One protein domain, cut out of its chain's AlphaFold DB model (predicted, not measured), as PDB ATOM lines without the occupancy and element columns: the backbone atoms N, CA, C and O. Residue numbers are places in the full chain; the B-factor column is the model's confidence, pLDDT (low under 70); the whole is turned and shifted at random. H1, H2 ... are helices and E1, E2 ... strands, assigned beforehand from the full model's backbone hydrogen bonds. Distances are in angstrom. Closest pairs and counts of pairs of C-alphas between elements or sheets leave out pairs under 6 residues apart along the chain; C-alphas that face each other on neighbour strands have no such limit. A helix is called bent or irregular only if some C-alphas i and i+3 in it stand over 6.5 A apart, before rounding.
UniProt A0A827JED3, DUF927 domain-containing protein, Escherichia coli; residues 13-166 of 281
ATOM      1  N   SER A  13     285.766 244.582 350.488       59.88
ATOM      2  CA  SER A  13     284.420 245.141 350.330       59.88
ATOM      3  C   SER A  13     283.305 244.319 350.996       59.88
ATOM      4  O   SER A  13     282.393 244.916 351.559       59.88
ATOM      5  N   GLY A  14     283.372 242.984 350.989       68.69
ATOM      6  CA  GLY A  14     282.385 242.100 351.616       68.69
ATOM      7  C   GLY A  14     282.365 242.241 353.138       68.69
ATOM      8  O   GLY A  14     281.308 242.474 353.720       68.69
ATOM      9  N   ILE A  15     283.539 242.233 353.778       71.62
ATOM     10  CA  ILE A  15     283.668 242.449 355.232       71.62
ATOM     11  C   ILE A  15     283.180 243.849 355.622       71.62
ATOM     12  O   ILE A  15     282.480 244.006 356.622       71.62
ATOM     13  N   LYS A  16     283.503 244.876 354.822       76.50
ATOM     14  CA  LYS A  16     282.987 246.238 355.039       76.50
ATOM     15  C   LYS A  16     281.459 246.288 354.975       76.50
ATOM     16  O   LYS A  16     280.857 246.955 355.808       76.50
ATOM     17  N   ARG A  17     280.832 245.570 354.035       78.88
ATOM     18  CA  ARG A  17     279.365 245.479 353.927       78.88
ATOM     19  C   ARG A  17     278.741 244.755 355.120       78.88
ATOM     20  O   ARG A  17     277.771 245.268 355.662       78.88
ATOM     21  N   ILE A  18     279.339 243.650 355.573       82.19
ATOM     22  CA  ILE A  18     278.890 242.931 356.780       82.19
ATOM     23  C   ILE A  18     278.915 243.853 358.000       82.19
ATOM     24  O   ILE A  18     277.927 243.963 358.722       82.19
ATOM     25  N   ARG A  19     280.018 244.583 358.198       80.56
ATOM     26  CA  ARG A  19     280.131 245.557 359.294       80.56
ATOM     27  C   ARG A  19     279.108 246.681 359.167       80.56
ATOM     28  O   ARG A  19     278.414 246.969 360.132       80.56
ATOM     29  N   ALA A  20     278.961 247.256 357.974       80.50
ATOM     30  CA  ALA A  20     277.990 248.318 357.727       80.50
ATOM     31  C   ALA A  20     276.547 247.868 358.004       80.50
ATOM     32  O   ALA A  20     275.757 248.659 358.510       80.50
ATOM     33  N   PHE A  21     276.202 246.612 357.707       83.25
ATOM     34  CA  PHE A  21     274.904 246.036 358.054       83.25
ATOM     35  C   PHE A  21     274.735 245.892 359.571       83.25
ATOM     36  O   PHE A  21     273.737 246.349 360.121       83.25
ATOM     37  N   ALA A  22     275.741 245.344 360.263       81.56
ATOM     38  CA  ALA A  22     275.746 245.241 361.724       81.56
ATOM     39  C   ALA A  22     275.633 246.610 362.420       81.56
ATOM     40  O   ALA A  22     275.006 246.733 363.472       81.56
ATOM     41  N   ASP A  23     276.208 247.658 361.831       86.38
ATOM     42  CA  ASP A  23     276.161 249.008 362.384       86.38
ATOM     43  C   ASP A  23     274.774 249.668 362.250       86.38
ATOM     44  O   ASP A  23     274.473 250.587 363.012       86.38
ATOM     45  N   ARG A  24     273.881 249.171 361.375       85.50
ATOM     46  CA  ARG A  24     272.492 249.663 361.283       85.50
ATOM     47  C   ARG A  24     271.703 249.392 362.565       85.50
ATOM     48  O   ARG A  24     271.185 250.343 363.147       85.50
ATOM     49  N   ASP A  25     271.673 248.146 363.059       88.56
ATOM     50  CA  ASP A  25     270.983 247.817 364.327       88.56
ATOM     51  C   ASP A  25     271.591 248.581 365.507       88.56
ATOM     52  O   ASP A  25     270.867 249.032 366.397       88.56
ATOM     53  N   LYS A  26     272.916 248.785 365.506       89.88
ATOM     54  CA  LYS A  26     273.586 249.595 366.535       89.88
ATOM     55  C   LYS A  26     273.134 251.052 366.498       89.88
ATOM     56  O   LYS A  26     272.930 251.632 367.559       89.88
ATOM     57  N   ASN A  27     272.976 251.644 365.315       90.19
ATOM     58  CA  ASN A  27     272.522 253.026 365.182       90.19
ATOM     59  C   ASN A  27     271.078 253.188 365.668       90.19
ATOM     60  O   ASN A  27     270.825 254.070 366.488       90.19
ATOM     61  N   PHE A  28     270.163 252.299 365.264       88.81
ATOM     62  CA  PHE A  28     268.787 252.309 365.776       88.81
ATOM     63  C   PHE A  28     268.742 252.092 367.293       88.81
ATOM     64  O   PHE A  28     268.073 252.840 368.000       88.81
ATOM     65  N   THR A  29     269.532 251.142 367.808       92.00
ATOM     66  CA  THR A  29     269.679 250.897 369.253       92.00
ATOM     67  C   THR A  29     270.129 252.170 369.981       92.00
ATOM     68  O   THR A  29     269.472 252.579 370.931       92.00
ATOM     69  N   LYS A  30     271.183 252.854 369.512       94.69
ATOM     70  CA  LYS A  30     271.682 254.095 370.132       94.69
ATOM     71  C   LYS A  30     270.660 255.232 370.115       94.69
ATOM     72  O   LYS A  30     270.592 256.000 371.070       94.69
ATOM     73  N   MET A  31     269.881 255.360 369.039       93.69
ATOM     74  CA  MET A  31     268.808 256.357 368.964       93.69
ATOM     75  C   MET A  31     267.720 256.073 370.004       93.69
ATOM     76  O   MET A  31     267.324 256.981 370.730       93.69
ATOM     77  N   SER A  32     267.286 254.817 370.128       95.38
ATOM     78  CA  SER A  32     266.320 254.390 371.147       95.38
ATOM     79  C   SER A  32     266.841 254.596 372.574       95.38
ATOM     80  O   SER A  32     266.110 255.112 373.415       95.38
ATOM     81  N   GLU A  33     268.112 254.277 372.839       96.50
ATOM     82  CA  GLU A  33     268.752 254.531 374.139       96.50
ATOM     83  C   GLU A  33     268.772 256.026 374.477       96.50
ATOM     84  O   GLU A  33     268.498 256.404 375.612       96.50
ATOM     85  N   ALA A  34     269.052 256.899 373.504       96.69
ATOM     86  CA  ALA A  34     269.033 258.344 373.724       96.69
ATOM     87  C   ALA A  34     267.629 258.865 374.075       96.69
ATOM     88  O   ALA A  34     267.513 259.745 374.929       96.69
ATOM     89  N   ILE A  35     266.577 258.311 373.457       96.31
ATOM     90  CA  ILE A  35     265.178 258.637 373.775       96.31
ATOM     91  C   ILE A  35     264.841 258.202 375.204       96.31
ATOM     92  O   ILE A  35     264.327 259.013 375.973       96.31
ATOM     93  N   ILE A  36     265.170 256.962 375.583       96.75
ATOM     94  CA  ILE A  36     264.930 256.463 376.948       96.75
ATOM     95  C   ILE A  36     265.700 257.305 377.958       96.75
ATOM     96  O   ILE A  36     265.104 257.792 378.909       96.75
ATOM     97  N   ARG A  37     266.992 257.559 377.725       96.31
ATOM     98  CA  ARG A  37     267.809 258.379 378.626       96.31
ATOM     99  C   ARG A  37     267.221 259.774 378.810       96.31
ATOM    100  O   ARG A  37     267.276 260.327 379.901       96.31
ATOM    101  N   ARG A  38     266.673 260.377 377.752       96.44
ATOM    102  CA  ARG A  38     265.997 261.676 377.856       96.44
ATOM    103  C   ARG A  38     264.748 261.582 378.736       96.44
ATOM    104  O   ARG A  38     264.547 262.466 379.559       96.44
ATOM    105  N   ALA A  39     263.956 260.522 378.583       95.69
ATOM    106  CA  ALA A  39     262.782 260.273 379.414       95.69
ATOM    107  C   ALA A  39     263.128 260.016 380.884       95.69
ATOM    108  O   ALA A  39     262.504 260.610 381.748       95.69
ATOM    109  N   GLU A  40     264.163 259.223 381.166       94.44
ATOM    110  CA  GLU A  40     264.645 258.947 382.530       94.44
ATOM    111  C   GLU A  40     265.067 260.220 383.290       94.44
ATOM    112  O   GLU A  40     265.092 260.214 384.513       94.44
ATOM    113  N   ASN A  41     265.374 261.317 382.583       93.81
ATOM    114  CA  ASN A  41     265.719 262.617 383.172       93.81
ATOM    115  C   ASN A  41     264.561 263.639 383.132       93.81
ATOM    116  O   ASN A  41     264.764 264.807 383.464       93.81
ATOM    117  N   ALA A  42     263.373 263.245 382.669       93.69
ATOM    118  CA  ALA A  42     262.207 264.115 382.558       93.69
ATOM    119  C   ALA A  42     261.274 263.907 383.759       93.69
ATOM    120  O   ALA A  42     260.284 263.179 383.672       93.69
ATOM    121  N   GLU A  43     261.603 264.548 384.879       93.81
ATOM    122  CA  GLU A  43     260.729 264.619 386.053       93.81
ATOM    123  C   GLU A  43     259.542 265.541 385.748       93.81
ATOM    124  O   GLU A  43     259.710 266.737 385.500       93.81
ATOM    125  N   VAL A  44     258.337 264.973 385.716       94.00
ATOM    126  CA  VAL A  44     257.104 265.681 385.359       94.00
ATOM    127  C   VAL A  44     256.038 265.332 386.391       94.00
ATOM    128  O   VAL A  44     255.748 264.156 386.593       94.00
ATOM    129  N   GLY A  45     255.451 266.341 387.037       92.25
ATOM    130  CA  GLY A  45     254.350 266.131 387.981       92.25
ATOM    131  C   GLY A  45     253.114 265.546 387.293       92.25
ATOM    132  O   GLY A  45     252.890 265.792 386.109       92.25
ATOM    133  N   GLU A  46     252.289 264.792 388.029       90.38
ATOM    134  CA  GLU A  46     251.141 264.053 387.470       90.38
ATOM    135  C   GLU A  46     250.198 264.918 386.616       90.38
ATOM    136  O   GLU A  46     249.747 264.482 385.552       90.38
ATOM    137  N   ASP A  47     249.940 266.154 387.052       93.00
ATOM    138  CA  ASP A  47     249.052 267.098 386.364       93.00
ATOM    139  C   ASP A  47     249.643 267.631 385.042       93.00
ATOM    140  O   ASP A  47     248.896 268.027 384.143       93.00
ATOM    141  N   ASP A  48     250.968 267.573 384.879       95.88
ATOM    142  CA  ASP A  48     251.698 268.107 383.724       95.88
ATOM    143  C   ASP A  48     252.095 267.031 382.698       95.88
ATOM    144  O   ASP A  48     252.581 267.351 381.612       95.88
ATOM    145  N   ILE A  49     251.869 265.739 382.976       96.25
ATOM    146  CA  ILE A  49     252.283 264.634 382.085       96.25
ATOM    147  C   ILE A  49     251.720 264.799 380.668       96.25
ATOM    148  O   ILE A  49     252.407 264.528 379.681       96.25
ATOM    149  N   ALA A  50     250.473 265.256 380.547       94.50
ATOM    150  CA  ALA A  50     249.823 265.424 379.251       94.50
ATOM    151  C   ALA A  50     250.470 266.518 378.381       94.50
ATOM    152  O   ALA A  50     250.386 266.434 377.154       94.50
ATOM    153  N   SER A  51     251.095 267.529 378.992       93.56
ATOM    154  CA  SER A  51     251.685 268.680 378.302       93.56
ATOM    155  C   SER A  51     253.208 268.582 378.172       93.56
ATOM    156  O   SER A  51     253.747 268.983 377.140       93.56
ATOM    157  N   LEU A  52     253.895 268.041 379.183       95.88
ATOM    158  CA  LEU A  52     255.360 267.996 379.271       95.88
ATOM    159  C   LEU A  52     255.960 266.607 379.008       95.88
ATOM    160  O   LEU A  52     257.175 266.488 378.849       95.88
ATOM    161  N   GLY A  53     255.137 265.556 378.935       95.94
ATOM    162  CA  GLY A  53     255.597 264.209 378.613       95.94
ATOM    163  C   GLY A  53     256.236 264.115 377.221       95.94
ATOM    164  O   GLY A  53     255.796 264.740 376.253       95.94
ATOM    165  N   LEU A  54     257.278 263.292 377.092       97.88
ATOM    166  CA  LEU A  54     258.033 263.153 375.848       97.88
ATOM    167  C   LEU A  54     257.363 262.149 374.907       97.88
ATOM    168  O   LEU A  54     257.228 260.975 375.239       97.88
ATOM    169  N   SER A  55     256.994 262.591 373.705       97.12
ATOM    170  CA  SER A  55     256.360 261.747 372.675       97.12
ATOM    171  C   SER A  55     257.328 261.235 371.598       97.12
ATOM    172  O   SER A  55     256.911 260.523 370.681       97.12
ATOM    173  N   ASP A  56     258.619 261.573 371.698       95.12
ATOM    174  CA  ASP A  56     259.649 261.190 370.727       95.12
ATOM    175  C   ASP A  56     259.685 259.663 370.529       95.12
ATOM    176  O   ASP A  56     259.941 258.900 371.459       95.12
ATOM    177  N   GLY A  57     259.433 259.208 369.298       93.06
ATOM    178  CA  GLY A  57     259.447 257.782 368.951       93.06
ATOM    179  C   GLY A  57     258.243 256.975 369.451       93.06
ATOM    180  O   GLY A  57     258.262 255.749 369.341       93.06
ATOM    181  N   LEU A  58     257.196 257.622 369.972       97.81
ATOM    182  CA  LEU A  58     256.003 256.955 370.493       97.81
ATOM    183  C   LEU A  58     254.781 257.149 369.588       97.81
ATOM    184  O   LEU A  58     254.685 258.128 368.843       97.81
ATOM    185  N   PRO A  59     253.798 256.235 369.643       97.69
ATOM    186  CA  PRO A  59     252.522 256.460 368.991       97.69
ATOM    187  C   PRO A  59     251.762 257.634 369.614       97.69
ATOM    188  O   PRO A  59     251.938 257.973 370.782       97.69
ATOM    189  N   ARG A  60     250.833 258.212 368.844       95.94
ATOM    190  CA  ARG A  60     249.954 259.286 369.334       95.94
ATOM    191  C   ARG A  60     249.288 258.904 370.655       95.94
ATOM    192  O   ARG A  60     248.787 257.787 370.792       95.94
ATOM    193  N   HIS A  61     249.204 259.883 371.554       97.44
ATOM    194  CA  HIS A  61     248.652 259.764 372.907       97.44
ATOM    195  C   HIS A  61     249.479 258.928 373.885       97.44
ATOM    196  O   HIS A  61     248.978 258.635 374.966       97.44
ATOM    197  N   TYR A  62     250.711 258.565 373.537       98.50
ATOM    198  CA  TYR A  62     251.653 257.979 374.478       98.50
ATOM    199  C   TYR A  62     252.821 258.925 374.702       98.50
ATOM    200  O   TYR A  62     253.315 259.545 373.758       98.50
ATOM    201  N   VAL A  63     253.239 259.029 375.957       98.56
ATOM    202  CA  VAL A  63     254.379 259.841 376.381       98.56
ATOM    203  C   VAL A  63     255.207 259.074 377.399       98.56
ATOM    204  O   VAL A  63     254.657 258.294 378.174       98.56
ATOM    205  N   ASN A  64     256.516 259.297 377.399       98.44
ATOM    206  CA  ASN A  64     257.407 258.850 378.460       98.44
ATOM    207  C   ASN A  64     257.751 260.018 379.401       98.44
ATOM    208  O   ASN A  64     257.943 261.151 378.950       98.44
ATOM    209  N   THR A  65     257.890 259.713 380.687       98.00
ATOM    210  CA  THR A  65     258.495 260.555 381.737       98.00
ATOM    211  C   THR A  65     259.515 259.718 382.514       98.00
ATOM    212  O   THR A  65     259.716 258.549 382.179       98.00
ATOM    213  N   ALA A  66     260.136 260.271 383.559       96.69
ATOM    214  CA  ALA A  66     261.003 259.500 384.451       96.69
ATOM    215  C   ALA A  66     260.260 258.329 385.132       96.69
ATOM    216  O   ALA A  66     260.849 257.272 385.348       96.69
ATOM    217  N   ASP A  67     258.952 258.477 385.372       96.25
ATOM    218  CA  ASP A  67     258.093 257.471 386.018       96.25
ATOM    219  C   ASP A  67     257.551 256.403 385.050       96.25
ATOM    220  O   ASP A  67     256.927 255.424 385.466       96.25
ATOM    221  N   GLY A  68     257.784 256.578 383.747       97.50
ATOM    222  CA  GLY A  68     257.546 255.555 382.738       97.50
ATOM    223  C   GLY A  68     256.669 255.979 381.565       97.50
ATOM    224  O   GLY A  68     256.623 257.145 381.182       97.50
ATOM    225  N   LEU A  69     256.019 254.997 380.941       98.62
ATOM    226  CA  LEU A  69     255.140 255.178 379.787       98.62
ATOM    227  C   LEU A  69     253.705 255.451 380.247       98.62
ATOM    228  O   LEU A  69     253.103 254.625 380.936       98.62
ATOM    229  N   PHE A  70     253.117 256.537 379.755       98.50
ATOM    230  CA  PHE A  70     251.743 256.945 380.036       98.50
ATOM    231  C   PHE A  70     250.901 257.029 378.767       98.50
ATOM    232  O   PHE A  70     251.393 257.355 377.687       98.50
ATOM    233  N   TYR A  71     249.601 256.787 378.917       98.50
ATOM    234  CA  TYR A  71     248.587 257.119 377.925       98.50
ATOM    235  C   TYR A  71     247.864 258.409 378.323       98.50
ATOM    236  O   TYR A  71     247.325 258.505 379.423       98.50
ATOM    237  N   ILE A  72     247.798 259.372 377.404       97.81
ATOM    238  CA  ILE A  72     247.249 260.724 377.619       97.81
ATOM    239  C   ILE A  72     246.054 261.037 376.704       97.81
ATOM    240  O   ILE A  72     245.694 262.189 376.499       97.81
ATOM    241  N   GLY A  73     245.434 260.021 376.101       95.31
ATOM    242  CA  GLY A  73     244.263 260.210 375.231       95.31
ATOM    243  C   GLY A  73     242.921 260.222 375.971       95.31
ATOM    244  O   GLY A  73     241.881 260.155 375.321       95.31
ATOM    245  N   GLY A  74     242.936 260.198 377.307       91.44
ATOM    246  CA  GLY A  74     241.756 260.278 378.175       91.44
ATOM    247  C   GLY A  74     241.699 261.599 378.946       91.44
ATOM    248  O   GLY A  74     242.440 262.526 378.646       91.44
ATOM    249  N   GLN A  75     240.830 261.681 379.960       89.06
ATOM    250  CA  GLN A  75     240.733 262.870 380.823       89.06
ATOM    251  C   GLN A  75     241.935 263.038 381.758       89.06
ATOM    252  O   GLN A  75     242.301 264.162 382.082       89.06
ATOM    253  N   LYS A  76     242.523 261.924 382.205       93.62
ATOM    254  CA  LYS A  76     243.713 261.898 383.056       93.62
ATOM    255  C   LYS A  76     244.773 260.983 382.439       93.62
ATOM    256  O   LYS A  76     244.388 259.984 381.815       93.62
ATOM    257  N   PRO A  77     246.067 261.291 382.614       96.88
ATOM    258  CA  PRO A  77     247.145 260.367 382.290       96.88
ATOM    259  C   PRO A  77     246.951 259.023 383.002       96.88
ATOM    260  O   PRO A  77     246.572 258.974 384.170       96.88
ATOM    261  N   VAL A  78     247.207 257.925 382.293       97.75
ATOM    262  CA  VAL A  78     247.171 256.570 382.858       97.75
ATOM    263  C   VAL A  78     248.536 255.932 382.669       97.75
ATOM    264  O   VAL A  78     248.989 255.798 381.531       97.75
ATOM    265  N   LEU A  79     249.178 255.518 383.763       97.94
ATOM    266  CA  LEU A  79     250.436 254.773 383.712       97.94
ATOM    267  C   LEU A  79     250.215 253.431 383.008       97.94
ATOM    268  O   LEU A  79     249.355 252.657 383.416       97.94
ATOM    269  N   VAL A  80     251.000 253.145 381.975       98.12
ATOM    270  CA  VAL A  80     250.937 251.911 381.176       98.12
ATOM    271  C   VAL A  80     252.095 250.979 381.525       98.12
ATOM    272  O   VAL A  80     251.903 249.769 381.632       98.12
ATOM    273  N   CYS A  81     253.289 251.537 381.719       98.00
ATOM    274  CA  CYS A  81     254.488 250.813 382.128       98.00
ATOM    275  C   CYS A  81     255.299 251.709 383.065       98.00
ATOM    276  O   CYS A  81     255.607 252.827 382.680       98.00
ATOM    277  N   GLY A  82     255.669 251.229 384.254       96.75
ATOM    278  CA  GLY A  82     256.466 251.956 385.259       96.75
ATOM    279  C   GLY A  82     257.936 252.174 384.886       96.75
ATOM    280  O   GLY A  82     258.761 252.458 385.742       96.75
ATOM    281  N   THR A  83     258.279 251.966 383.619       97.12
ATOM    282  CA  THR A  83     259.581 252.276 383.036       97.12
ATOM    283  C   THR A  83     259.357 252.911 381.668       97.12
ATOM    284  O   THR A  83     258.376 252.559 380.998       97.12
ATOM    285  N   PRO A  84     260.234 253.823 381.213       97.88
ATOM    286  CA  PRO A  84     260.122 254.376 379.872       97.88
ATOM    287  C   PRO A  84     260.299 253.274 378.830       97.88
ATOM    288  O   PRO A  84     261.253 252.497 378.888       97.88
ATOM    289  N   VAL A  85     259.398 253.214 377.855       98.25
ATOM    290  CA  VAL A  85     259.448 252.203 376.790       98.25
ATOM    291  C   VAL A  85     259.509 252.892 375.443       98.25
ATOM    292  O   VAL A  85     258.754 253.825 375.188       98.25
ATOM    293  N   VAL A  86     260.364 252.400 374.548       97.69
ATOM    294  CA  VAL A  86     260.406 252.851 373.151       97.69
ATOM    295  C   VAL A  86     260.349 251.652 372.199       97.69
ATOM    296  O   VAL A  86     261.003 250.629 372.448       97.69
ATOM    297  N   PRO A  87     259.570 251.730 371.108       97.88
ATOM    298  CA  PRO A  87     259.657 250.756 370.035       97.88
ATOM    299  C   PRO A  87     260.943 250.973 369.227       97.88
ATOM    300  O   PRO A  87     261.283 252.092 368.856       97.88
ATOM    301  N   VAL A  88     261.667 249.890 368.953       97.12
ATOM    302  CA  VAL A  88     262.958 249.923 368.245       97.12
ATOM    303  C   VAL A  88     262.792 249.523 366.784       97.12
ATOM    304  O   VAL A  88     263.324 250.177 365.897       97.12
ATOM    305  N   ALA A  89     262.078 248.425 366.537       97.44
ATOM    306  CA  ALA A  89     261.907 247.844 365.210       97.44
ATOM    307  C   ALA A  89     260.643 246.984 365.167       97.44
ATOM    308  O   ALA A  89     260.271 246.377 366.176       97.44
ATOM    309  N   LEU A  90     260.031 246.873 363.994       97.69
ATOM    310  CA  LEU A  90     259.112 245.779 363.696       97.69
ATOM    311  C   LEU A  90     259.916 244.575 363.201       97.69
ATOM    312  O   LEU A  90     261.016 244.728 362.673       97.69
ATOM    313  N   PHE A  91     259.371 243.375 363.350       97.25
ATOM    314  CA  PHE A  91     259.941 242.182 362.731       97.25
ATOM    315  C   PHE A  91     258.848 241.295 362.146       97.25
ATOM    316  O   PHE A  91     257.720 241.309 362.635       97.25
ATOM    317  N   CYS A  92     259.187 240.521 361.120       96.38
ATOM    318  CA  CYS A  92     258.313 239.523 360.501       96.38
ATOM    319  C   CYS A  92     259.132 238.463 359.748       96.38
ATOM    320  O   CYS A  92     260.351 238.585 359.614       96.38
ATOM    321  N   GLY A  93     258.465 237.407 359.283       93.69
ATOM    322  CA  GLY A  93     259.037 236.427 358.363       93.69
ATOM    323  C   GLY A  93     259.286 237.011 356.968       93.69
ATOM    324  O   GLY A  93     258.928 238.154 356.667       93.69
ATOM    325  N   LYS A  94     259.907 236.214 356.086       91.25
ATOM    326  CA  LYS A  94     260.282 236.637 354.720       91.25
ATOM    327  C   LYS A  94     259.073 237.086 353.887       91.25
ATOM    328  O   LYS A  94     259.201 238.002 353.081       91.25
ATOM    329  N   ASP A  95     257.920 236.459 354.102       91.44
ATOM    330  CA  ASP A  95     256.642 236.770 353.445       91.44
ATOM    331  C   ASP A  95     256.029 238.116 353.880       91.44
ATOM    332  O   ASP A  95     255.136 238.620 353.209       91.44
ATOM    333  N   LYS A  96     256.523 238.719 354.972       91.00
ATOM    334  CA  LYS A  96     255.951 239.897 355.647       91.00
ATOM    335  C   LYS A  96     254.531 239.705 356.195       91.00
ATOM    336  O   LYS A  96     253.898 240.680 356.596       91.00
ATOM    337  N   GLU A  97     254.071 238.464 356.284       90.81
ATOM    338  CA  GLU A  97     252.745 238.073 356.769       90.81
ATOM    339  C   GLU A  97     252.835 237.210 358.035       90.81
ATOM    340  O   GLU A  97     251.986 237.314 358.922       90.81
ATOM    341  N   SER A  98     253.894 236.410 358.168       90.88
ATOM    342  CA  SER A  98     254.151 235.539 359.312       90.88
ATOM    343  C   SER A  98     255.060 236.187 360.359       90.88
ATOM    344  O   SER A  98     255.768 237.169 360.111       90.88
ATOM    345  N   SER A  99     255.040 235.633 361.576       91.31
ATOM    346  CA  SER A  99     255.948 235.995 362.675       91.31
ATOM    347  C   SER A  99     255.981 237.491 363.023       91.31
ATOM    348  O   SER A  99     257.005 237.987 363.491       91.31
ATOM    349  N   LEU A 100     254.887 238.226 362.792       95.31
ATOM    350  CA  LEU A 100     254.846 239.672 362.990       95.31
ATOM    351  C   LEU A 100     254.941 240.046 364.479       95.31
ATOM    352  O   LEU A 100     254.203 239.540 365.333       95.31
ATOM    353  N   GLY A 101     255.807 241.002 364.786       96.88
ATOM    354  CA  GLY A 101     255.952 241.527 366.132       96.88
ATOM    355  C   GLY A 101     256.800 242.783 366.204       96.88
ATOM    356  O   GLY A 101     257.065 243.453 365.203       96.88
ATOM    357  N   ILE A 102     257.199 243.113 367.425       97.88
ATOM    358  CA  ILE A 102     257.910 244.341 367.745       97.88
ATOM    359  C   ILE A 102     259.052 244.096 368.727       97.88
ATOM    360  O   ILE A 102     258.942 243.320 369.679       97.88
ATOM    361  N   ARG A 103     260.168 244.784 368.491       97.75
ATOM    362  CA  ARG A 103     261.286 244.898 369.422       97.75
ATOM    363  C   ARG A 103     261.103 246.163 370.249       97.75
ATOM    364  O   ARG A 103     261.054 247.256 369.692       97.75
ATOM    365  N   LEU A 104     261.031 246.012 371.562       98.06
ATOM    366  CA  LEU A 104     260.937 247.108 372.523       98.06
ATOM    367  C   LEU A 104     262.256 247.273 373.271       98.06
ATOM    368  O   LEU A 104     263.025 246.313 373.390       98.06
ATOM    369  N   MET A 105     262.481 248.465 373.816       98.31
ATOM    370  CA  MET A 105     263.591 248.760 374.717       98.31
ATOM    371  C   MET A 105     263.105 249.508 375.961       98.31
ATOM    372  O   MET A 105     262.165 250.297 375.872       98.31
ATOM    373  N   THR A 106     263.758 249.243 377.094       98.12
ATOM    374  CA  THR A 106     263.591 249.942 378.381       98.12
ATOM    375  C   THR A 106     264.927 249.973 379.131       98.12
ATOM    376  O   THR A 106     265.835 249.197 378.812       98.12
ATOM    377  N   GLY A 107     265.054 250.834 380.139       96.94
ATOM    378  CA  GLY A 107     266.061 250.683 381.192       96.94
ATOM    379  C   GLY A 107     265.625 249.604 382.187       96.94
ATOM    380  O   GLY A 107     264.443 249.504 382.506       96.94
ATOM    381  N   ASN A 108     266.554 248.770 382.662       95.25
ATOM    382  CA  ASN A 108     266.246 247.681 383.602       95.25
ATOM    383  C   ASN A 108     266.377 248.065 385.088       95.25
ATOM    384  O   ASN A 108     266.396 247.180 385.941       95.25
ATOM    385  N   GLY A 109     266.580 249.348 385.403       90.19
ATOM    386  CA  GLY A 109     266.828 249.833 386.769       90.19
ATOM    387  C   GLY A 109     268.216 249.505 387.346       90.19
ATOM    388  O   GLY A 109     268.570 250.005 388.405       90.19
ATOM    389  N   LEU A 110     269.036 248.718 386.642       93.69
ATOM    390  CA  LEU A 110     270.404 248.336 387.031       93.69
ATOM    391  C   LEU A 110     271.462 248.985 386.122       93.69
ATOM    392  O   LEU A 110     272.547 248.439 385.919       93.69
ATOM    393  N   GLY A 111     271.124 250.126 385.515       91.50
ATOM    394  CA  GLY A 111     272.014 250.872 384.623       91.50
ATOM    395  C   GLY A 111     272.248 250.221 383.255       91.50
ATOM    396  O   GLY A 111     273.225 250.557 382.588       91.50
ATOM    397  N   LYS A 112     271.391 249.282 382.823       95.31
ATOM    398  CA  LYS A 112     271.460 248.683 381.482       95.31
ATOM    399  C   LYS A 112     270.174 248.912 380.699       95.31
ATOM    400  O   LYS A 112     269.077 248.672 381.200       95.31
ATOM    401  N   TYR A 113     270.325 249.269 379.427       96.69
ATOM    402  CA  TYR A 113     269.230 249.232 378.465       96.69
ATOM    403  C   TYR A 113     269.063 247.814 377.929       96.69
ATOM    404  O   TYR A 113     270.009 247.185 377.445       96.69
ATOM    405  N   VAL A 114     267.849 247.293 378.036       96.94
ATOM    406  CA  VAL A 114     267.496 245.934 377.629       96.94
ATOM    407  C   VAL A 114     266.528 245.965 376.459       96.94
ATOM    408  O   VAL A 114     265.775 246.918 376.274       96.94
ATOM    409  N   LYS A 115     266.529 244.896 375.663       96.25
ATOM    410  CA  LYS A 115     265.629 244.735 374.520       96.25
ATOM    411  C   LYS A 115     264.789 243.479 374.691       96.25
ATOM    412  O   LYS A 115     265.300 242.446 375.123       96.25
ATOM    413  N   ALA A 116     263.524 243.546 374.297       96.31
ATOM    414  CA  ALA A 116     262.624 242.401 374.283       96.31
ATOM    415  C   ALA A 116     261.895 242.301 372.944       96.31
ATOM    416  O   ALA A 116     261.524 243.312 372.353       96.31
ATOM    417  N   LEU A 117     261.704 241.071 372.469       96.19
ATOM    418  CA  LEU A 117     260.890 240.769 371.296       96.19
ATOM    419  C   LEU A 117     259.508 240.319 371.767       96.19
ATOM    420  O   LEU A 117     259.411 239.449 372.634       96.19
ATOM    421  N   VAL A 118     258.464 240.892 371.178       96.31
ATOM    422  CA  VAL A 118     257.066 240.569 371.462       96.31
ATOM    423  C   VAL A 118     256.372 240.259 370.143       96.31
ATOM    424  O   VAL A 118     256.299 241.130 369.277       96.31
ATOM    425  N   ARG A 119     255.861 239.034 369.968       95.25
ATOM    426  CA  ARG A 119     254.962 238.732 368.844       95.25
ATOM    427  C   ARG A 119     253.569 239.241 369.169       95.25
ATOM    428  O   ARG A 119     253.111 239.100 370.301       95.25
ATOM    429  N   PHE A 120     252.875 239.785 368.175       94.94
ATOM    430  CA  PHE A 120     251.509 240.260 368.401       94.94
ATOM    431  C   PHE A 120     250.544 239.107 368.713       94.94
ATOM    432  O   PHE A 120     249.649 239.275 369.534       94.94
ATOM    433  N   GLU A 121     250.759 237.921 368.136       93.88
ATOM    434  CA  GLU A 121     249.958 236.728 368.455       93.88
ATOM    435  C   GLU A 121     250.093 236.294 369.926       93.88
ATOM    436  O   GLU A 121     249.103 235.903 370.544       93.88
ATOM    437  N   ASP A 122     251.287 236.433 370.518       93.31
ATOM    438  CA  ASP A 122     251.553 236.001 371.895       93.31
ATOM    439  C   ASP A 122     250.783 236.853 372.909       93.31
ATOM    440  O   ASP A 122     250.394 236.350 373.965       93.31
ATOM    441  N   ILE A 123     250.547 238.131 372.590       91.38
ATOM    442  CA  ILE A 123     249.744 239.044 373.412       91.38
ATOM    443  C   ILE A 123     248.291 238.571 373.475       91.38
ATOM    444  O   ILE A 123     247.715 238.521 374.560       91.38
ATOM    445  N   VAL A 124     247.727 238.173 372.330       89.25
ATOM    446  CA  VAL A 124     246.339 237.701 372.228       89.25
ATOM    447  C   VAL A 124     246.168 236.344 372.910       89.25
ATOM    448  O   VAL A 124     245.198 236.134 373.633       89.25
ATOM    449  N   GLN A 125     247.108 235.420 372.699       91.38
ATOM    450  CA  GLN A 125     247.005 234.052 373.219       91.38
ATOM    451  C   GLN A 125     247.413 233.933 374.693       91.38
ATOM    452  O   GLN A 125     246.879 233.100 375.421       91.38
ATOM    453  N   SER A 126     248.397 234.722 375.132       89.44
ATOM    454  CA  SER A 126     249.124 234.482 376.386       89.44
ATOM    455  C   SER A 126     249.687 235.760 377.025       89.44
ATOM    456  O   SER A 126     250.795 235.764 377.563       89.44
ATOM    457  N   GLY A 127     248.918 236.855 377.009       89.75
ATOM    458  CA  GLY A 127     249.346 238.181 377.477       89.75
ATOM    459  C   GLY A 127     250.054 238.208 378.839       89.75
ATOM    460  O   GLY A 127     251.120 238.810 378.960       89.75
ATOM    461  N   ALA A 128     249.545 237.490 379.845       90.81
ATOM    462  CA  ALA A 128     250.177 237.417 381.168       90.81
ATOM    463  C   ALA A 128     251.590 236.797 381.131       90.81
ATOM    464  O   ALA A 128     252.493 237.266 381.822       90.81
ATOM    465  N   GLN A 129     251.813 235.780 380.290       93.19
ATOM    466  CA  GLN A 129     253.141 235.182 380.115       93.19
ATOM    467  C   GLN A 129     254.095 236.142 379.399       93.19
ATOM    468  O   GLN A 129     255.279 236.196 379.733       93.19
ATOM    469  N   VAL A 130     253.590 236.913 378.430       93.94
ATOM    470  CA  VAL A 130     254.378 237.961 377.769       93.94
ATOM    471  C   VAL A 130     254.799 239.025 378.777       93.94
ATOM    472  O   VAL A 130     255.978 239.366 378.825       93.94
ATOM    473  N   VAL A 131     253.880 239.491 379.626       95.12
ATOM    474  CA  VAL A 131     254.188 240.454 380.697       95.12
ATOM    475  C   VAL A 131     255.225 239.889 381.664       95.12
ATOM    476  O   VAL A 131     256.184 240.585 381.975       95.12
ATOM    477  N   GLY A 132     255.116 238.618 382.065       95.44
ATOM    478  CA  GLY A 132     256.127 237.968 382.907       95.44
ATOM    479  C   GLY A 132     257.525 237.951 382.271       95.44
ATOM    480  O   GLY A 132     258.505 238.305 382.920       95.44
ATOM    481  N   LYS A 133     257.626 237.621 380.975       94.56
ATOM    482  CA  LYS A 133     258.900 237.653 380.223       94.56
ATOM    483  C   LYS A 133     259.458 239.067 380.046       94.56
ATOM    484  O   LYS A 133     260.670 239.245 379.947       94.56
ATOM    485  N   LEU A 134     258.583 240.063 379.933       96.81
ATOM    486  CA  LEU A 134     258.964 241.471 379.877       96.81
ATOM    487  C   LEU A 134     259.487 241.938 381.245       96.81
ATOM    488  O   LEU A 134     260.552 242.555 381.302       96.81
ATOM    489  N   ALA A 135     258.814 241.569 382.335       96.38
ATOM    490  CA  ALA A 135     259.230 241.875 383.702       96.38
ATOM    491  C   ALA A 135     260.601 241.281 384.050       96.38
ATOM    492  O   ALA A 135     261.441 241.998 384.585       96.38
ATOM    493  N   ASP A 136     260.877 240.035 383.647       95.69
ATOM    494  CA  ASP A 136     262.194 239.390 383.812       95.69
ATOM    495  C   ASP A 136     263.344 240.195 383.175       95.69
ATOM    496  O   ASP A 136     264.478 240.181 383.649       95.69
ATOM    497  N   ARG A 137     263.051 240.970 382.121       95.38
ATOM    498  CA  ARG A 137     264.032 241.856 381.478       95.38
ATOM    499  C   ARG A 137     264.069 243.272 382.053       95.38
ATOM    500  O   ARG A 137     265.004 243.997 381.729       95.38
ATOM    501  N   GLY A 138     263.106 243.662 382.886       96.31
ATOM    502  CA  GLY A 138     263.036 244.987 383.513       96.31
ATOM    503  C   GLY A 138     261.927 245.905 382.994       96.31
ATOM    504  O   GLY A 138     261.953 247.092 383.284       96.31
ATOM    505  N   PHE A 139     260.959 245.398 382.226       97.62
ATOM    506  CA  PHE A 139     259.769 246.175 381.858       97.62
ATOM    507  C   PHE A 139     258.711 246.080 382.963       97.62
ATOM    508  O   PHE A 139     258.274 244.983 383.310       97.62
ATOM    509  N   CYS A 140     258.213 247.210 383.453       96.00
ATOM    510  CA  CYS A 140     257.199 247.242 384.513       96.00
ATOM    511  C   CYS A 140     255.786 247.496 383.966       96.00
ATOM    512  O   CYS A 140     255.166 248.504 384.297       96.00
ATOM    513  N   VAL A 141     255.261 246.611 383.109       96.69
ATOM    514  CA  VAL A 141     253.904 246.770 382.543       96.69
ATOM    515  C   VAL A 141     252.854 246.748 383.662       96.69
ATOM    516  O   VAL A 141     252.896 245.883 384.537       96.69
ATOM    517  N   GLY A 142     251.915 247.696 383.630       90.81
ATOM    518  CA  GLY A 142     250.867 247.828 384.640       90.81
ATOM    519  C   GLY A 142     250.002 246.571 384.766       90.81
ATOM    520  O   GLY A 142     249.686 245.907 383.777       90.81
ATOM    521  N   SER A 143     249.620 246.240 385.998       86.25
ATOM    522  CA  SER A 143     248.960 244.978 386.346       86.25
ATOM    523  C   SER A 143     247.435 245.015 386.223       86.25
ATOM    524  O   SER A 143     246.797 243.961 386.247       86.25
ATOM    525  N   SER A 144     246.825 246.200 386.095       93.12
ATOM    526  CA  SER A 144     245.371 246.307 385.969       93.12
ATOM    527  C   SER A 144     244.891 245.991 384.542       93.12
ATOM    528  O   SER A 144     245.610 246.260 383.572       93.12
ATOM    529  N   PRO A 145     243.649 245.492 384.361       93.94
ATOM    530  CA  PRO A 145     243.098 245.216 383.031       93.94
ATOM    531  C   PRO A 145     243.120 246.428 382.092       93.94
ATOM    532  O   PRO A 145     243.373 246.285 380.897       93.94
ATOM    533  N   GLN A 146     242.896 247.633 382.628       95.44
ATOM    534  CA  GLN A 146     242.939 248.868 381.849       95.44
ATOM    535  C   GLN A 146     244.359 249.182 381.368       95.44
ATOM    536  O   GLN A 146     244.545 249.524 380.202       95.44
ATOM    537  N   GLN A 147     245.356 249.061 382.247       95.25
ATOM    538  CA  GLN A 147     246.753 249.336 381.902       95.25
ATOM    539  C   GLN A 147     247.261 248.344 380.860       95.25
ATOM    540  O   GLN A 147     247.873 248.749 379.872       95.25
ATOM    541  N   PHE A 148     246.923 247.063 381.019       94.75
ATOM    542  CA  PHE A 148     247.260 246.041 380.036       94.75
ATOM    543  C   PHE A 148     246.581 246.292 378.681       94.75
ATOM    544  O   PHE A 148     247.241 246.226 377.646       94.75
ATOM    545  N   ALA A 149     245.294 246.660 378.658       95.62
ATOM    546  CA  ALA A 149     244.600 247.012 377.415       95.62
ATOM    547  C   ALA A 149     245.229 248.236 376.720       95.62
ATOM    548  O   ALA A 149     245.324 248.289 375.492       95.62
ATOM    549  N   LEU A 150     245.697 249.219 377.496       97.75
ATOM    550  CA  LEU A 150     246.441 250.362 376.968       97.75
ATOM    551  C   LEU A 150     247.838 249.972 376.475       97.75
ATOM    552  O   LEU A 150     248.313 250.578 375.513       97.75
ATOM    553  N   PHE A 151     248.474 248.964 377.070       97.50
ATOM    554  CA  PHE A 151     249.733 248.413 376.580       97.50
ATOM    555  C   PHE A 151     249.543 247.645 375.264       97.50
ATOM    556  O   PHE A 151     250.262 247.909 374.308       97.50
ATOM    557  N   ASP A 152     248.533 246.780 375.142       96.19
ATOM    558  CA  ASP A 152     248.215 246.135 373.857       96.19
ATOM    559  C   ASP A 152     247.904 247.187 372.778       96.19
ATOM    560  O   ASP A 152     248.495 247.185 371.697       96.19
ATOM    561  N   ARG A 153     247.089 248.199 373.104       96.56
ATOM    562  CA  ARG A 153     246.830 249.322 372.191       96.56
ATOM    563  C   ARG A 153     248.111 250.059 371.785       96.56
ATOM    564  O   ARG A 153     248.218 250.452 370.622       96.56
ATOM    565  N   PHE A 154     249.065 250.243 372.698       98.06
ATOM    566  CA  PHE A 154     250.375 250.819 372.389       98.06
ATOM    567  C   PHE A 154     251.091 249.974 371.332       98.06
ATOM    568  O   PHE A 154     251.450 250.499 370.277       98.06
ATOM    569  N   LEU A 155     251.195 248.660 371.553       96.94
ATOM    570  CA  LEU A 155     251.822 247.719 370.620       96.94
ATOM    571  C   LEU A 155     251.163 247.760 369.233       96.94
ATOM    572  O   LEU A 155     251.862 247.863 368.222       96.94
ATOM    573  N   GLN A 156     249.828 247.759 369.170       94.94
ATOM    574  CA  GLN A 156     249.100 247.853 367.899       94.94
ATOM    575  C   GLN A 156     249.364 249.179 367.177       94.94
ATOM    576  O   GLN A 156     249.517 249.206 365.954       94.94
ATOM    577  N   ARG A 157     249.444 250.297 367.910       96.69
ATOM    578  CA  ARG A 157     249.691 251.625 367.326       96.69
ATOM    579  C   ARG A 157     251.131 251.802 366.847       96.69
ATOM    580  O   ARG A 157     251.336 252.504 365.856       96.69
ATOM    581  N   CYS A 158     252.100 251.119 367.459       96.88
ATOM    582  CA  CYS A 158     253.488 251.118 366.995       96.88
ATOM    583  C   CYS A 158     253.641 250.618 365.550       96.88
ATOM    584  O   CYS A 158     254.570 251.029 364.865       96.88
ATOM    585  N   ARG A 159     252.700 249.810 365.037       93.50
ATOM    586  CA  ARG A 159     252.689 249.341 363.636       93.50
ATOM    587  C   ARG A 159     252.595 250.469 362.605       93.50
ATOM    588  O   ARG A 159     252.931 250.258 361.448       93.50
ATOM    589  N   SER A 160     252.104 251.641 363.011       93.00
ATOM    590  CA  SER A 160     251.978 252.824 362.149       93.00
ATOM    591  C   SER A 160     253.182 253.768 362.213       93.00
ATOM    592  O   SER A 160     253.207 254.774 361.506       93.00
ATOM    593  N   LEU A 161     254.166 253.470 363.067       95.38
ATOM    594  CA  LEU A 161     255.384 254.261 363.182       95.38
ATOM    595  C   LEU A 161     256.367 253.907 362.054       95.38
ATOM    596  O   LEU A 161     256.406 252.752 361.624       95.38
ATOM    597  N   PRO A 162     257.202 254.861 361.604       94.38
ATOM    598  CA  PRO A 162     258.243 254.622 360.605       94.38
ATOM    599  C   PRO A 162     259.452 253.903 361.233       94.38
ATOM    600  O   PRO A 162     260.555 254.443 361.298       94.38
ATOM    601  N   LEU A 163     259.226 252.700 361.759       95.12
ATOM    602  CA  LEU A 163     260.251 251.863 362.378       95.12
ATOM    603  C   LEU A 163     260.980 251.030 361.319       95.12
ATOM    604  O   LEU A 163     260.360 250.644 360.324       95.12
ATOM    605  N   PRO A 164     262.260 250.688 361.544       95.50
ATOM    606  CA  PRO A 164     262.926 249.703 360.709       95.50
ATOM    607  C   PRO A 164     262.224 248.342 360.813       95.50
ATOM    608  O   PRO A 164     261.620 248.008 361.841       95.50
ATOM    609  N   VAL A 165     262.318 247.551 359.746       95.75
ATOM    610  CA  VAL A 165     261.678 246.235 359.638       95.75
ATOM    611  C   VAL A 165     262.745 245.156 359.543       95.75
ATOM    612  O   VAL A 165     263.558 245.140 358.622       95.75
ATOM    613  N   TYR A 166     262.756 244.243 360.506       96.12
ATOM    614  CA  TYR A 166     263.755 243.184 360.609       96.12
ATOM    615  C   TYR A 166     263.195 241.847 360.122       96.12
ATOM    616  O   TYR A 166     262.046 241.507 360.401       96.12
TER     617      TYR A 166
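This is residues 13 to 166 of the 281 residues of the protein "DUF927 domain-containing protein" of Escherichia coli (UniProt A0A827JED3). A three-stranded sheet, E4 E5 E6, forms the middle of the domain, with the long helix H1 slanting over one face and H3 and H4 over the other. A second small sheet, E1 E2 E3, stands near one end of H1; H4 covers parts of both sheets, H2 packs on the opposite face of the second one, and residues 13 to 23 of H1 stick out from the body. The printed part has 154 residues, with four named helices and six named strands in the order H1 H2 E1 E2 E3 E4 E5 E6 H3 H4; both sheets are antiparallel, and the class is mixed, helices and strands. The whole is compact, with a radius of gyration of the C-alphas of 15.8 A, yet elongated in outline, spanning 55 by 35 by 28 A.

H1, residues 13 to 40, begins at C-alpha 13 (284.420, 245.141, 350.330) and is 40.2 A long; it is neither bent nor irregular, but only just: C-alphas 22 and 25 are 6.0 A apart. H2, residues 46 to 52, is irregular, with C-alphas 47 and 50 at 7.3 A. E1, residues 62 to 65, E2, residues 68 to 71, and E3, residues 78 to 81, are short strands. E4, residues 86 to 92, begins at (260.406, 252.851, 373.151) and is 18.5 A long; E5, residues 101 to 107, is 20.3 A and E6, residues 113 to 119, 20.2 A. H3, residues 120 to 137, is 18.2 A from first to last C-alpha and irregular, with C-alphas 125 and 128 at 9.2 A and a kink of 116 degrees near residue 127. H4, residues 145 to 158, is 20.0 A long and ends at C-alpha 158 (253.488, 251.118, 366.995).

E4, E5 and E6 form a meander, each strand the antiparallel neighbour of the one before, and so do E1, E2 and E3. In the hairpin of E4 and E5, N 88 and O 103 are within hydrogen-bond range at 2.8 A; in that of E5 and E6, N 104 and O 116 at 2.9 A. With the sheet E4 E5 E6 the helices make three layers, helices on both faces of a sheet: H3 and H4 lie on the same face of the sheet E4 E5 E6, and H1 and H3 lie on opposite faces of it. H1 lies over E5 at a height over the sheet of 10.7 A, slantwise to the strands at 43 degrees on the local plane; its closest C-alphas to E5 are those of Ile 36 and Thr 106, 6.8 A. H3 lies over E6 at a height of 9.2 A, along the strands at 16 degrees on the local plane to E6; Val 114 and Arg 137 have the closest C-alphas, 6.6 A. H4 lies over E5 at a height of 10.5 A and runs only just across the strands, at 61 degrees on the local plane. H3 and H4 only just touch, with 3 pairs of C-alphas within 8 A, made by residues 120 to 123 of H3 and 152 to 156 of H4; the closest are those of Ile 123 and Asp 152, 7.3 A, and the lines are about perpendicular, at 76 degrees. H4 is also on the sheet E1 E2 E3, over E2 and E3 at a height of 9.0 A and across the strands at 88 degrees on the local plane to E2; the closest C-alphas of E3 and H4 are those of Val 80 and Gln 147, 5.0 A. In this sheet N 63 and O 70 are at 3.0 A, and N 71 and O 78 at 2.9 A. H2 is on the opposite face from H4 at a height of 8.4 A, only just over none of the strands, with 2 of its C-alphas falling on E1 and 2 on E2; the closest C-alphas of H2 and E1 are those of Ile 49 and Thr 65, 7.4 A. H1 is on this sheet too, with Ala 39 and Thr 65 the closest C-alphas of H1 and E1 at 4.9 A. Every O i to N i+4 pair is within hydrogen-bond range in H4; the counts are 22 of 24 in H1, 10 of 14 in H3 and 1 of 3 in H2, where 1 of 4 O i to N i+3 pairs is in range.

The C-alphas farthest apart are those of Ser 13 and Gln 75, 56.1 A. Without residues 13 to 23, which stand free, the body spans 45 by 34 by 28 A. Residues 165 to 166 pair in parallel with residues 90 to 91 of E4. The printed part has no cut, and no link is long. The mean pLDDT of the printed part is 93.8, and residues 13 to 14 are under 70.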